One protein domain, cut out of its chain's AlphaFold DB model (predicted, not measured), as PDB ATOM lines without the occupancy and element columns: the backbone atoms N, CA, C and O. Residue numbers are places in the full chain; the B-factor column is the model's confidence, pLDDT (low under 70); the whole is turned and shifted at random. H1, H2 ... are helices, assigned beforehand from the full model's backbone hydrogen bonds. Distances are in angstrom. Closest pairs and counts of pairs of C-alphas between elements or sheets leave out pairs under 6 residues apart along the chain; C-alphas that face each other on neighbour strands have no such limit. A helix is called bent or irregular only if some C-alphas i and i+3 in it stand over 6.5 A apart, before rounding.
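This is residues 2 to 82 of the 341 residues of an uncharacterized protein of Schistocephalus solidus (UniProt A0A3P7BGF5). Look first for one long, nearly straight helix, H2, that makes the length of a rod, with the short helix H1 folded back at its start and H3 folded back from its other end to make a lopsided V with it. The last residues, 74 to 82, stick out free of the rest, and the stretch 28 to 38 of H2 runs bare between its two contacts. The printed part has 81 residues with three named helices, in the order H1, H2, H3, and no named strand, and its class is all helix. It is extended, with a radius of gyration of the C-alphas of 19.4 A, and it spans 61 by 24 by 17 A.

Start with H1, residues 5 to 10, which is joined by a tight link of 5 residues to H2, residues 16 to 52. H1 and H2 touch, H2 with residues 16 to 20 alone, and the closest C-alphas, those of Ile 10 and Pro 16, are 5.8 A apart. Their lines stand at a steep tilt of 52 degrees, opposite ways. Go on along H2 and past a short link of 6 residues to H3, residues 59 to 80. H2 touches H3 with residues 43 to 47 alone, and H3 touches H2 with residues 62 to 69 alone; the closest C-alphas, those of Leu 43 and Arg 66, are 6.5 A apart. These two also stand at a steep tilt of 52 degrees, opposite ways. H1 and H3 are apart. In the backbone, every O i to N i+4 pair of H1 is within hydrogen-bond range, against 31 of 33 in H2 and 16 of 18 in H3.

Find C-alpha 5 at (302.536, 247.307, 264.541), where H1 begins; it ends at Ile 10. Next find C-alpha 16 at (312.551, 255.974, 269.376); from there H2 runs 54.4 A to Gln 52. H2 is neither bent nor irregular, but only just: C-alphas 34 and 37 are 6.2 A apart. H3 begins at Lys 59 and runs 32.8 A to C-alpha 80 at (296.561, 254.871, 243.889). It is only just irregular, with C-alphas 76 and 79 standing 7.0 A apart.

The two C-alphas farthest apart are those of Pro 14 and Gly 54, at 61.1 A. The first and last printed C-alphas, those of Val 2 and Cys 82, are 20.4 A apart. The printed part has no cut, and neither link is long. The mean pLDDT of the printed part of this model is 90.7, and no printed residue is under 70.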
ATOM      1  N   VAL A   2     303.858 246.353 258.835       86.94
ATOM      2  CA  VAL A   2     305.020 247.269 258.809       86.94
ATOM      3  C   VAL A   2     304.692 248.735 259.137       86.94
ATOM      4  O   VAL A   2     305.505 249.402 259.757       86.94
ATOM      5  N   PHE A   3     303.500 249.233 258.799       88.00
ATOM      6  CA  PHE A   3     303.137 250.645 259.012       88.00
ATOM      7  C   PHE A   3     302.340 250.939 260.291       88.00
ATOM      8  O   PHE A   3     302.038 252.096 260.557       88.00
ATOM      9  N   VAL A   4     301.986 249.918 261.076       88.69
ATOM     10  CA  VAL A   4     301.156 250.088 262.287       88.69
ATOM     11  C   VAL A   4     301.836 249.430 263.483       88.69
ATOM     12  O   VAL A   4     302.285 250.113 264.393       88.69
ATOM     13  N   VAL A   5     302.018 248.110 263.422       90.94
ATOM     14  CA  VAL A   5     302.536 247.307 264.541       90.94
ATOM     15  C   VAL A   5     304.022 247.580 264.807       90.94
ATOM     16  O   VAL A   5     304.450 247.654 265.953       90.94
ATOM     17  N   TYR A   6     304.829 247.755 263.756       89.12
ATOM     18  CA  TYR A   6     306.269 247.999 263.915       89.12
ATOM     19  C   TYR A   6     306.594 249.383 264.507       89.12
ATOM     20  O   TYR A   6     307.374 249.434 265.458       89.12
ATOM     21  N   PRO A   7     306.004 250.499 264.030       91.00
ATOM     22  CA  PRO A   7     306.169 251.802 264.673       91.00
ATOM     23  C   PRO A   7     305.711 251.816 266.138       91.00
ATOM     24  O   PRO A   7     306.366 252.437 266.973       91.00
ATOM     25  N   GLU A   8     304.636 251.094 266.469       90.69
ATOM     26  CA  GLU A   8     304.144 250.950 267.845       90.69
ATOM     27  C   GLU A   8     305.169 250.256 268.758       90.69
ATOM     28  O   GLU A   8     305.402 250.707 269.880       90.69
ATOM     29  N   ALA A   9     305.852 249.223 268.255       90.12
ATOM     30  CA  ALA A   9     306.934 248.553 268.974       90.12
ATOM     31  C   ALA A   9     308.196 249.430 269.111       90.12
ATOM     32  O   ALA A   9     308.809 249.468 270.177       90.12
ATOM     33  N   ILE A  10     308.577 250.171 268.061       91.94
ATOM     34  CA  ILE A  10     309.745 251.074 268.079       91.94
ATOM     35  C   ILE A  10     309.569 252.190 269.115       91.94
ATOM     36  O   ILE A  10     310.536 252.593 269.760       91.94
ATOM     37  N   ASN A  11     308.336 252.653 269.328       91.56
ATOM     38  CA  ASN A  11     308.037 253.692 270.311       91.56
ATOM     39  C   ASN A  11     308.321 253.266 271.767       91.56
ATOM     40  O   ASN A  11     308.454 254.115 272.643       91.56
ATOM     41  N   GLN A  12     308.433 251.960 272.035       92.06
ATOM     42  CA  GLN A  12     308.744 251.420 273.365       92.06
ATOM     43  C   GLN A  12     310.258 251.287 273.625       92.06
ATOM     44  O   GLN A  12     310.664 250.979 274.745       92.06
ATOM     45  N   MET A  13     311.106 251.515 272.615       92.25
ATOM     46  CA  MET A  13     312.564 251.432 272.739       92.25
ATOM     47  C   MET A  13     313.172 252.762 273.219       92.25
ATOM     48  O   MET A  13     312.635 253.832 272.926       92.25
ATOM     49  N   PRO A  14     314.327 252.747 273.916       89.94
ATOM     50  CA  PRO A  14     315.052 253.978 274.218       89.94
ATOM     51  C   PRO A  14     315.512 254.657 272.916       89.94
ATOM     52  O   PRO A  14     316.062 253.999 272.033       89.94
ATOM     53  N   LEU A  15     315.318 255.980 272.819       92.25
ATOM     54  CA  LEU A  15     315.607 256.811 271.633       92.25
ATOM     55  C   LEU A  15     314.775 256.442 270.376       92.25
ATOM     56  O   LEU A  15     315.344 256.175 269.315       92.25
ATOM     57  N   PRO A  16     313.430 256.484 270.439       91.50
ATOM     58  CA  PRO A  16     312.551 255.974 269.376       91.50
ATOM     59  C   PRO A  16     312.716 256.695 268.028       91.50
ATOM     60  O   PRO A  16     312.546 256.087 266.974       91.50
ATOM     61  N   VAL A  17     313.103 257.976 268.038       93.44
ATOM     62  CA  VAL A  17     313.284 258.784 266.817       93.44
ATOM     63  C   VAL A  17     314.403 258.232 265.930       93.44
ATOM     64  O   VAL A  17     314.234 258.145 264.716       93.44
ATOM     65  N   LEU A  18     315.530 257.819 266.520       93.88
ATOM     66  CA  LEU A  18     316.673 257.289 265.771       93.88
ATOM     67  C   LEU A  18     316.321 255.949 265.109       93.88
ATOM     68  O   LEU A  18     316.600 255.745 263.927       93.88
ATOM     69  N   TRP A  19     315.642 255.067 265.846       93.06
ATOM     70  CA  TRP A  19     315.187 253.773 265.333       93.06
ATOM     71  C   TRP A  19     314.119 253.912 264.246       93.06
ATOM     72  O   TRP A  19     314.167 253.190 263.251       93.06
ATOM     73  N   ALA A  20     313.198 254.871 264.383       92.56
ATOM     74  CA  ALA A  20     312.188 255.145 263.367       92.56
ATOM     75  C   ALA A  20     312.819 255.608 262.042       92.56
ATOM     76  O   ALA A  20     312.436 255.113 260.984       92.56
ATOM     77  N   VAL A  21     313.820 256.499 262.085       94.19
ATOM     78  CA  VAL A  21     314.515 256.970 260.872       94.19
ATOM     79  C   VAL A  21     315.213 255.817 260.151       94.19
ATOM     80  O   VAL A  21     315.016 255.664 258.948       94.19
ATOM     81  N   PHE A  22     315.972 254.971 260.858       93.06
ATOM     82  CA  PHE A  22     316.622 253.814 260.225       93.06
ATOM     83  C   PHE A  22     315.622 252.799 259.672       93.06
ATOM     84  O   PHE A  22     315.841 252.253 258.593       93.06
ATOM     85  N   PHE A  23     314.506 252.581 260.368       92.38
ATOM     86  CA  PHE A  23     313.456 251.680 259.911       92.38
ATOM     87  C   PHE A  23     312.790 252.173 258.621       92.38
ATOM     88  O   PHE A  23     312.705 251.423 257.650       92.38
ATOM     89  N   PHE A  24     312.364 253.438 258.564       93.62
ATOM     90  CA  PHE A  24     311.760 253.988 257.347       93.62
ATOM     91  C   PHE A  24     312.772 254.127 256.206       93.62
ATOM     92  O   PHE A  24     312.417 253.854 255.060       93.62
ATOM     93  N   LEU A  25     314.032 254.468 256.500       95.44
ATOM     94  CA  LEU A  25     315.100 254.481 255.499       95.44
ATOM     95  C   LEU A  25     315.290 253.089 254.887       95.44
ATOM     96  O   LEU A  25     315.320 252.966 253.667       95.44
ATOM     97  N   MET A  26     315.338 252.042 255.716       94.94
ATOM     98  CA  MET A  26     315.415 250.656 255.251       94.94
ATOM     99  C   MET A  26     314.236 250.309 254.334       94.94
ATOM    100  O   MET A  26     314.454 249.744 253.267       94.94
ATOM    101  N   LEU A  27     313.001 250.669 254.701       94.31
ATOM    102  CA  LEU A  27     311.824 250.412 253.861       94.31
ATOM    103  C   LEU A  27     311.906 251.121 252.505       94.31
ATOM    104  O   LEU A  27     311.591 250.515 251.482       94.31
ATOM    105  N   VAL A  28     312.365 252.375 252.486       95.25
ATOM    106  CA  VAL A  28     312.561 253.130 251.242       95.25
ATOM    107  C   VAL A  28     313.661 252.495 250.392       95.25
ATOM    108  O   VAL A  28     313.460 252.295 249.200       95.25
ATOM    109  N   THR A  29     314.800 252.119 250.979       94.94
ATOM    110  CA  THR A  29     315.891 251.461 250.244       94.94
ATOM    111  C   THR A  29     315.473 250.098 249.690       94.94
ATOM    112  O   THR A  29     315.832 249.782 248.558       94.94
ATOM    113  N   LEU A  30     314.686 249.313 250.436       95.06
ATOM    114  CA  LEU A  30     314.151 248.032 249.961       95.06
ATOM    115  C   LEU A  30     313.206 248.223 248.769       95.06
ATOM    116  O   LEU A  30     313.360 247.527 247.771       95.06
ATOM    117  N   GLY A  31     312.283 249.187 248.850       94.44
ATOM    118  CA  GLY A  31     311.378 249.501 247.742       94.44
ATOM    119  C   GLY A  31     312.124 250.010 246.506       94.44
ATOM    120  O   GLY A  31     311.928 249.506 245.405       94.44
ATOM    121  N   LEU A  32     313.049 250.957 246.684       94.88
ATOM    122  CA  LEU A  32     313.856 251.486 245.582       94.88
ATOM    123  C   LEU A  32     314.728 250.402 244.926       94.88
ATOM    124  O   LEU A  32     314.837 250.362 243.703       94.88
ATOM    125  N   GLY A  33     315.311 249.500 245.720       95.81
ATOM    126  CA  GLY A  33     316.154 248.412 245.222       95.81
ATOM    127  C   GLY A  33     315.423 247.439 244.292       95.81
ATOM    128  O   GLY A  33     316.029 246.954 243.338       95.81
ATOM    129  N   SER A  34     314.133 247.178 244.528       95.75
ATOM    130  CA  SER A  34     313.313 246.328 243.654       95.75
ATOM    131  C   SER A  34     312.725 247.069 242.453       95.75
ATOM    132  O   SER A  34     312.588 246.479 241.383       95.75
ATOM    133  N   GLU A  35     312.390 248.351 242.607       94.19
ATOM    134  CA  GLU A  35     311.724 249.135 241.557       94.19
ATOM    135  C   GLU A  35     312.683 249.550 240.430       94.19
ATOM    136  O   GLU A  35     312.300 249.525 239.260       94.19
ATOM    137  N   PHE A  36     313.949 249.882 240.728       94.50
ATOM    138  CA  PHE A  36     314.892 250.316 239.683       94.50
ATOM    139  C   PHE A  36     315.124 249.260 238.583       94.50
ATOM    140  O   PHE A  36     315.019 249.620 237.408       94.50
ATOM    141  N   PRO A  37     315.392 247.974 238.895       96.25
ATOM    142  CA  PRO A  37     315.523 246.943 237.865       96.25
ATOM    143  C   PRO A  37     314.219 246.692 237.099       96.25
ATOM    144  O   PRO A  37     314.256 246.445 235.894       96.25
ATOM    145  N   LEU A  38     313.064 246.776 237.768       94.00
ATOM    146  CA  LEU A  38     311.763 246.588 237.121       94.00
ATOM    147  C   LEU A  38     311.502 247.689 236.082       94.00
ATOM    148  O   LEU A  38     311.159 247.405 234.937       94.00
ATOM    149  N   VAL A  39     311.726 248.952 236.446       94.44
ATOM    150  CA  VAL A  39     311.552 250.078 235.521       94.44
ATOM    151  C   VAL A  39     312.593 250.041 234.399       94.44
ATOM    152  O   VAL A  39     312.237 250.268 233.244       94.44
ATOM    153  N   GLU A  40     313.857 249.712 234.686       94.25
ATOM    154  CA  GLU A  40     314.895 249.651 233.646       94.25
ATOM    155  C   GLU A  40     314.655 248.511 232.649       94.25
ATOM    156  O   GLU A  40     314.879 248.702 231.452       94.25
ATOM    157  N   THR A  41     314.164 247.352 233.101       94.75
ATOM    158  CA  THR A  41     313.795 246.248 232.197       94.75
ATOM    159  C   THR A  41     312.626 246.641 231.301       94.75
ATOM    160  O   THR A  41     312.734 246.496 230.086       94.75
ATOM    161  N   LEU A  42     311.569 247.252 231.848       94.12
ATOM    162  CA  LEU A  42     310.449 247.770 231.052       94.12
ATOM    163  C   LEU A  42     310.895 248.826 230.028       94.12
ATOM    164  O   LEU A  42     310.506 248.763 228.860       94.12
ATOM    165  N   LEU A  43     311.729 249.784 230.446       93.06
ATOM    166  CA  LEU A  43     312.258 250.827 229.564       93.06
ATOM    167  C   LEU A  43     313.138 250.241 228.460       93.06
ATOM    168  O   LEU A  43     313.010 250.647 227.305       93.06
ATOM    169  N   SER A  44     314.012 249.296 228.801       91.81
ATOM    170  CA  SER A  44     314.929 248.667 227.851       91.81
ATOM    171  C   SER A  44     314.177 247.811 226.838       91.81
ATOM    172  O   SER A  44     314.375 248.004 225.642       91.81
ATOM    173  N   THR A  45     313.241 246.962 227.278       92.19
ATOM    174  CA  THR A  45     312.424 246.139 226.372       92.19
ATOM    175  C   THR A  45     311.590 247.002 225.428       92.19
ATOM    176  O   THR A  45     311.559 246.747 224.225       92.19
ATOM    177  N   ALA A  46     310.959 248.065 225.936       91.06
ATOM    178  CA  ALA A  46     310.214 248.984 225.083       91.06
ATOM    179  C   ALA A  46     311.142 249.686 224.075       91.06
ATOM    180  O   ALA A  46     310.835 249.766 222.886       91.06
ATOM    181  N   GLN A  47     312.304 250.162 224.527       90.12
ATOM    182  CA  GLN A  47     313.282 250.831 223.674       90.12
ATOM    183  C   GLN A  47     313.855 249.900 222.591       90.12
ATOM    184  O   GLN A  47     314.064 250.353 221.463       90.12
ATOM    185  N   ASP A  48     314.095 248.626 222.901       88.62
ATOM    186  CA  ASP A  48     314.610 247.638 221.952       88.62
ATOM    187  C   ASP A  48     313.611 247.363 220.817       88.62
ATOM    188  O   ASP A  48     314.004 247.380 219.646       88.62
ATOM    189  N   GLU A  49     312.320 247.234 221.136       87.12
ATOM    190  CA  GLU A  49     311.250 247.039 220.148       87.12
ATOM    191  C   GLU A  49     311.106 248.273 219.233       87.12
ATOM    192  O   GLU A  49     311.120 248.167 218.004       87.12
ATOM    193  N   PHE A  50     311.064 249.491 219.795       84.31
ATOM    194  CA  PHE A  50     310.976 250.720 218.990       84.31
ATOM    195  C   PHE A  50     312.235 251.001 218.157       84.31
ATOM    196  O   PHE A  50     312.149 251.627 217.093       84.31
ATOM    197  N   ARG A  51     313.407 250.535 218.608       81.88
ATOM    198  CA  ARG A  51     314.645 250.596 217.821       81.88
ATOM    199  C   ARG A  51     314.567 249.670 216.610       81.88
ATOM    200  O   ARG A  51     315.014 250.073 215.537       81.88
ATOM    201  N   GLN A  52     313.968 248.486 216.746       77.56
ATOM    202  CA  GLN A  52     313.781 247.552 215.632       77.56
ATOM    203  C   GLN A  52     312.880 248.129 214.526       77.56
ATOM    204  O   GLN A  52     313.159 247.917 213.347       77.56
ATOM    205  N   TYR A  53     311.864 248.924 214.877       77.81
ATOM    206  CA  TYR A  53     311.027 249.642 213.902       77.81
ATOM    207  C   TYR A  53     311.678 250.909 213.312       77.81
ATOM    208  O   TYR A  53     311.082 251.564 212.461       77.81
ATOM    209  N   GLY A  54     312.893 251.268 213.740       75.19
ATOM    210  CA  GLY A  54     313.656 252.393 213.192       75.19
ATOM    211  C   GLY A  54     313.267 253.780 213.718       75.19
ATOM    212  O   GLY A  54     313.856 254.766 213.281       75.19
ATOM    213  N   TYR A  55     312.340 253.888 214.677       73.75
ATOM    214  CA  TYR A  55     311.882 255.182 215.209       73.75
ATOM    215  C   TYR A  55     312.868 255.831 216.203       73.75
ATOM    216  O   TYR A  55     312.875 257.051 216.348       73.75
ATOM    217  N   LEU A  56     313.716 255.043 216.883       76.00
ATOM    218  CA  LEU A  56     314.569 255.486 218.006       76.00
ATOM    219  C   LEU A  56     316.084 255.368 217.721       76.00
ATOM    220  O   LEU A  56     316.840 254.726 218.460       76.00
ATOM    221  N   GLN A  57     316.554 255.991 216.638       73.44
ATOM    222  CA  GLN A  57     317.970 255.919 216.236       73.44
ATOM    223  C   GLN A  57     318.885 256.904 216.987       73.44
ATOM    224  O   GLN A  57     320.050 256.597 217.238       73.44
ATOM    225  N   THR A  58     318.385 258.076 217.390       83.56
ATOM    226  CA  THR A  58     319.206 259.129 218.018       83.56
ATOM    227  C   THR A  58     319.159 259.058 219.547       83.56
ATOM    228  O   THR A  58     318.095 258.845 220.131       83.56
ATOM    229  N   LYS A  59     320.279 259.346 220.229       82.25
ATOM    230  CA  LYS A  59     320.359 259.387 221.707       82.25
ATOM    231  C   LYS A  59     319.319 260.321 222.349       82.25
ATOM    232  O   LYS A  59     318.724 259.965 223.360       82.25
ATOM    233  N   ALA A  60     319.043 261.470 221.729       84.94
ATOM    234  CA  ALA A  60     318.018 262.407 222.196       84.94
ATOM    235  C   ALA A  60     316.600 261.803 222.149       84.94
ATOM    236  O   ALA A  60     315.861 261.902 223.124       84.94
ATOM    237  N   SER A  61     316.243 261.109 221.059       84.81
ATOM    238  CA  SER A  61     314.936 260.439 220.928       84.81
ATOM    239  C   SER A  61     314.726 259.345 221.982       84.81
ATOM    240  O   SER A  61     313.633 259.209 222.522       84.81
ATOM    241  N   GLN A  62     315.794 258.627 222.344       85.06
ATOM    242  CA  GLN A  62     315.767 257.599 223.387       85.06
ATOM    243  C   GLN A  62     315.536 258.209 224.774       85.06
ATOM    244  O   GLN A  62     314.729 257.696 225.545       85.06
ATOM    245  N   MET A  63     316.194 259.331 225.083       87.94
ATOM    246  CA  MET A  63     315.992 260.032 226.353       87.94
ATOM    247  C   MET A  63     314.566 260.582 226.473       87.94
ATOM    248  O   MET A  63     313.926 260.388 227.504       87.94
ATOM    249  N   ILE A  64     314.042 261.202 225.409       90.69
ATOM    250  CA  ILE A  64     312.663 261.714 225.384       90.69
ATOM    251  C   ILE A  64     311.671 260.565 225.596       90.69
ATOM    252  O   ILE A  64     310.794 260.672 226.447       90.69
ATOM    253  N   PHE A  65     311.850 259.443 224.895       91.00
ATOM    254  CA  PHE A  65     310.995 258.268 225.054       91.00
ATOM    255  C   PHE A  65     310.971 257.748 226.500       91.00
ATOM    256  O   PHE A  65     309.891 257.511 227.041       91.00
ATOM    257  N   ARG A  66     312.136 257.645 227.157       92.31
ATOM    258  CA  ARG A  66     312.228 257.227 228.568       92.31
ATOM    259  C   ARG A  66     311.462 258.173 229.499       92.31
ATOM    260  O   ARG A  66     310.697 257.712 230.345       92.31
ATOM    261  N   VAL A  67     311.613 259.489 229.322       93.38
ATOM    262  CA  VAL A  67     310.897 260.501 230.124       93.38
ATOM    263  C   VAL A  67     309.387 260.429 229.890       93.38
ATOM    264  O   VAL A  67     308.616 260.484 230.851       93.38
ATOM    265  N   CYS A  68     308.953 260.266 228.638       93.44
ATOM    266  CA  CYS A  68     307.543 260.115 228.289       93.44
ATOM    267  C   CYS A  68     306.931 258.860 228.921       93.44
ATOM    268  O   CYS A  68     305.862 258.948 229.521       93.44
ATOM    269  N   LEU A  69     307.613 257.714 228.840       93.38
ATOM    270  CA  LEU A  69     307.136 256.458 229.422       93.38
ATOM    271  C   LEU A  69     307.063 256.542 230.953       93.38
ATOM    272  O   LEU A  69     306.076 256.108 231.545       93.38
ATOM    273  N   CYS A  70     308.057 257.152 231.601       94.31
ATOM    274  CA  CYS A  70     308.046 257.371 233.048       94.31
ATOM    275  C   CYS A  70     306.900 258.306 233.472       94.31
ATOM    276  O   CYS A  70     306.154 258.004 234.401       94.31
ATOM    277  N   SER A  71     306.690 259.393 232.725       95.44
ATOM    278  CA  SER A  71     305.581 260.323 232.961       95.44
ATOM    279  C   SER A  71     304.226 259.630 232.787       95.44
ATOM    280  O   SER A  71     303.338 259.798 233.614       95.44
ATOM    281  N   PHE A  72     304.069 258.787 231.765       95.25
ATOM    282  CA  PHE A  72     302.856 257.996 231.555       95.25
ATOM    283  C   PHE A  72     302.569 257.030 232.717       95.25
ATOM    284  O   PHE A  72     301.442 256.990 233.210       95.25
ATOM    285  N   ASN A  73     303.584 256.308 233.208       93.19
ATOM    286  CA  ASN A  73     303.435 255.436 234.379       93.19
ATOM    287  C   ASN A  73     303.079 256.228 235.643       93.19
ATOM    288  O   ASN A  73     302.208 255.808 236.401       93.19
ATOM    289  N   PHE A  74     303.681 257.405 235.836       94.12
ATOM    290  CA  PHE A  74     303.326 258.298 236.937       94.12
ATOM    291  C   PHE A  74     301.849 258.714 236.878       94.12
ATOM    292  O   PHE A  74     301.154 258.633 237.889       94.12
ATOM    293  N   LEU A  75     301.336 259.083 235.696       95.50
ATOM    294  CA  LEU A  75     299.923 259.439 235.511       95.50
ATOM    295  C   LEU A  75     298.978 258.270 235.836       95.50
ATOM    296  O   LEU A  75     297.948 258.488 236.471       95.50
ATOM    297  N   ILE A  76     299.326 257.042 235.435       93.12
ATOM    298  CA  ILE A  76     298.536 255.837 235.747       93.12
ATOM    299  C   ILE A  76     298.564 255.513 237.244       93.12
ATOM    300  O   ILE A  76     297.574 255.009 237.768       93.12
ATOM    301  N   ALA A  77     299.660 255.816 237.941       93.25
ATOM    302  CA  ALA A  77     299.803 255.555 239.370       93.25
ATOM    303  C   ALA A  77     299.073 256.582 240.263       93.25
ATOM    304  O   ALA A  77     298.747 256.265 241.408       93.25
ATOM    305  N   LEU A  78     298.761 257.789 239.766       94.12
ATOM    306  CA  LEU A  78     298.104 258.855 240.546       94.12
ATOM    307  C   LEU A  78     296.828 258.424 241.303       94.12
ATOM    308  O   LEU A  78     296.704 258.781 242.479       94.12
ATOM    309  N   PRO A  79     295.891 257.644 240.719       93.25
ATOM    310  CA  PRO A  79     294.691 257.190 241.424       93.25
ATOM    311  C   PRO A  79     294.987 256.348 242.675       93.25
ATOM    312  O   PRO A  79     294.169 256.310 243.594       93.25
ATOM    313  N   MET A  80     296.153 255.695 242.743       92.44
ATOM    314  CA  MET A  80     296.561 254.871 243.889       92.44
ATOM    315  C   MET A  80     297.017 255.711 245.092       92.44
ATOM    316  O   MET A  80     297.064 255.196 246.205       92.44
ATOM    317  N   VAL A  81     297.308 257.002 244.895       93.75
ATOM    318  CA  VAL A  81     297.725 257.938 245.958       93.75
ATOM    319  C   VAL A  81     296.529 258.703 246.552       93.75
ATOM    320  O   VAL A  81     296.638 259.332 247.601       93.75
ATOM    321  N   CYS A  82     295.356 258.652 245.913       94.00
ATOM    322  CA  CYS A  82     294.140 259.292 246.420       94.00
ATOM    323  C   CYS A  82     293.614 258.623 247.711       94.00
ATOM    324  O   CYS A  82     293.986 257.502 248.042       94.00
TER     325      CYS A  82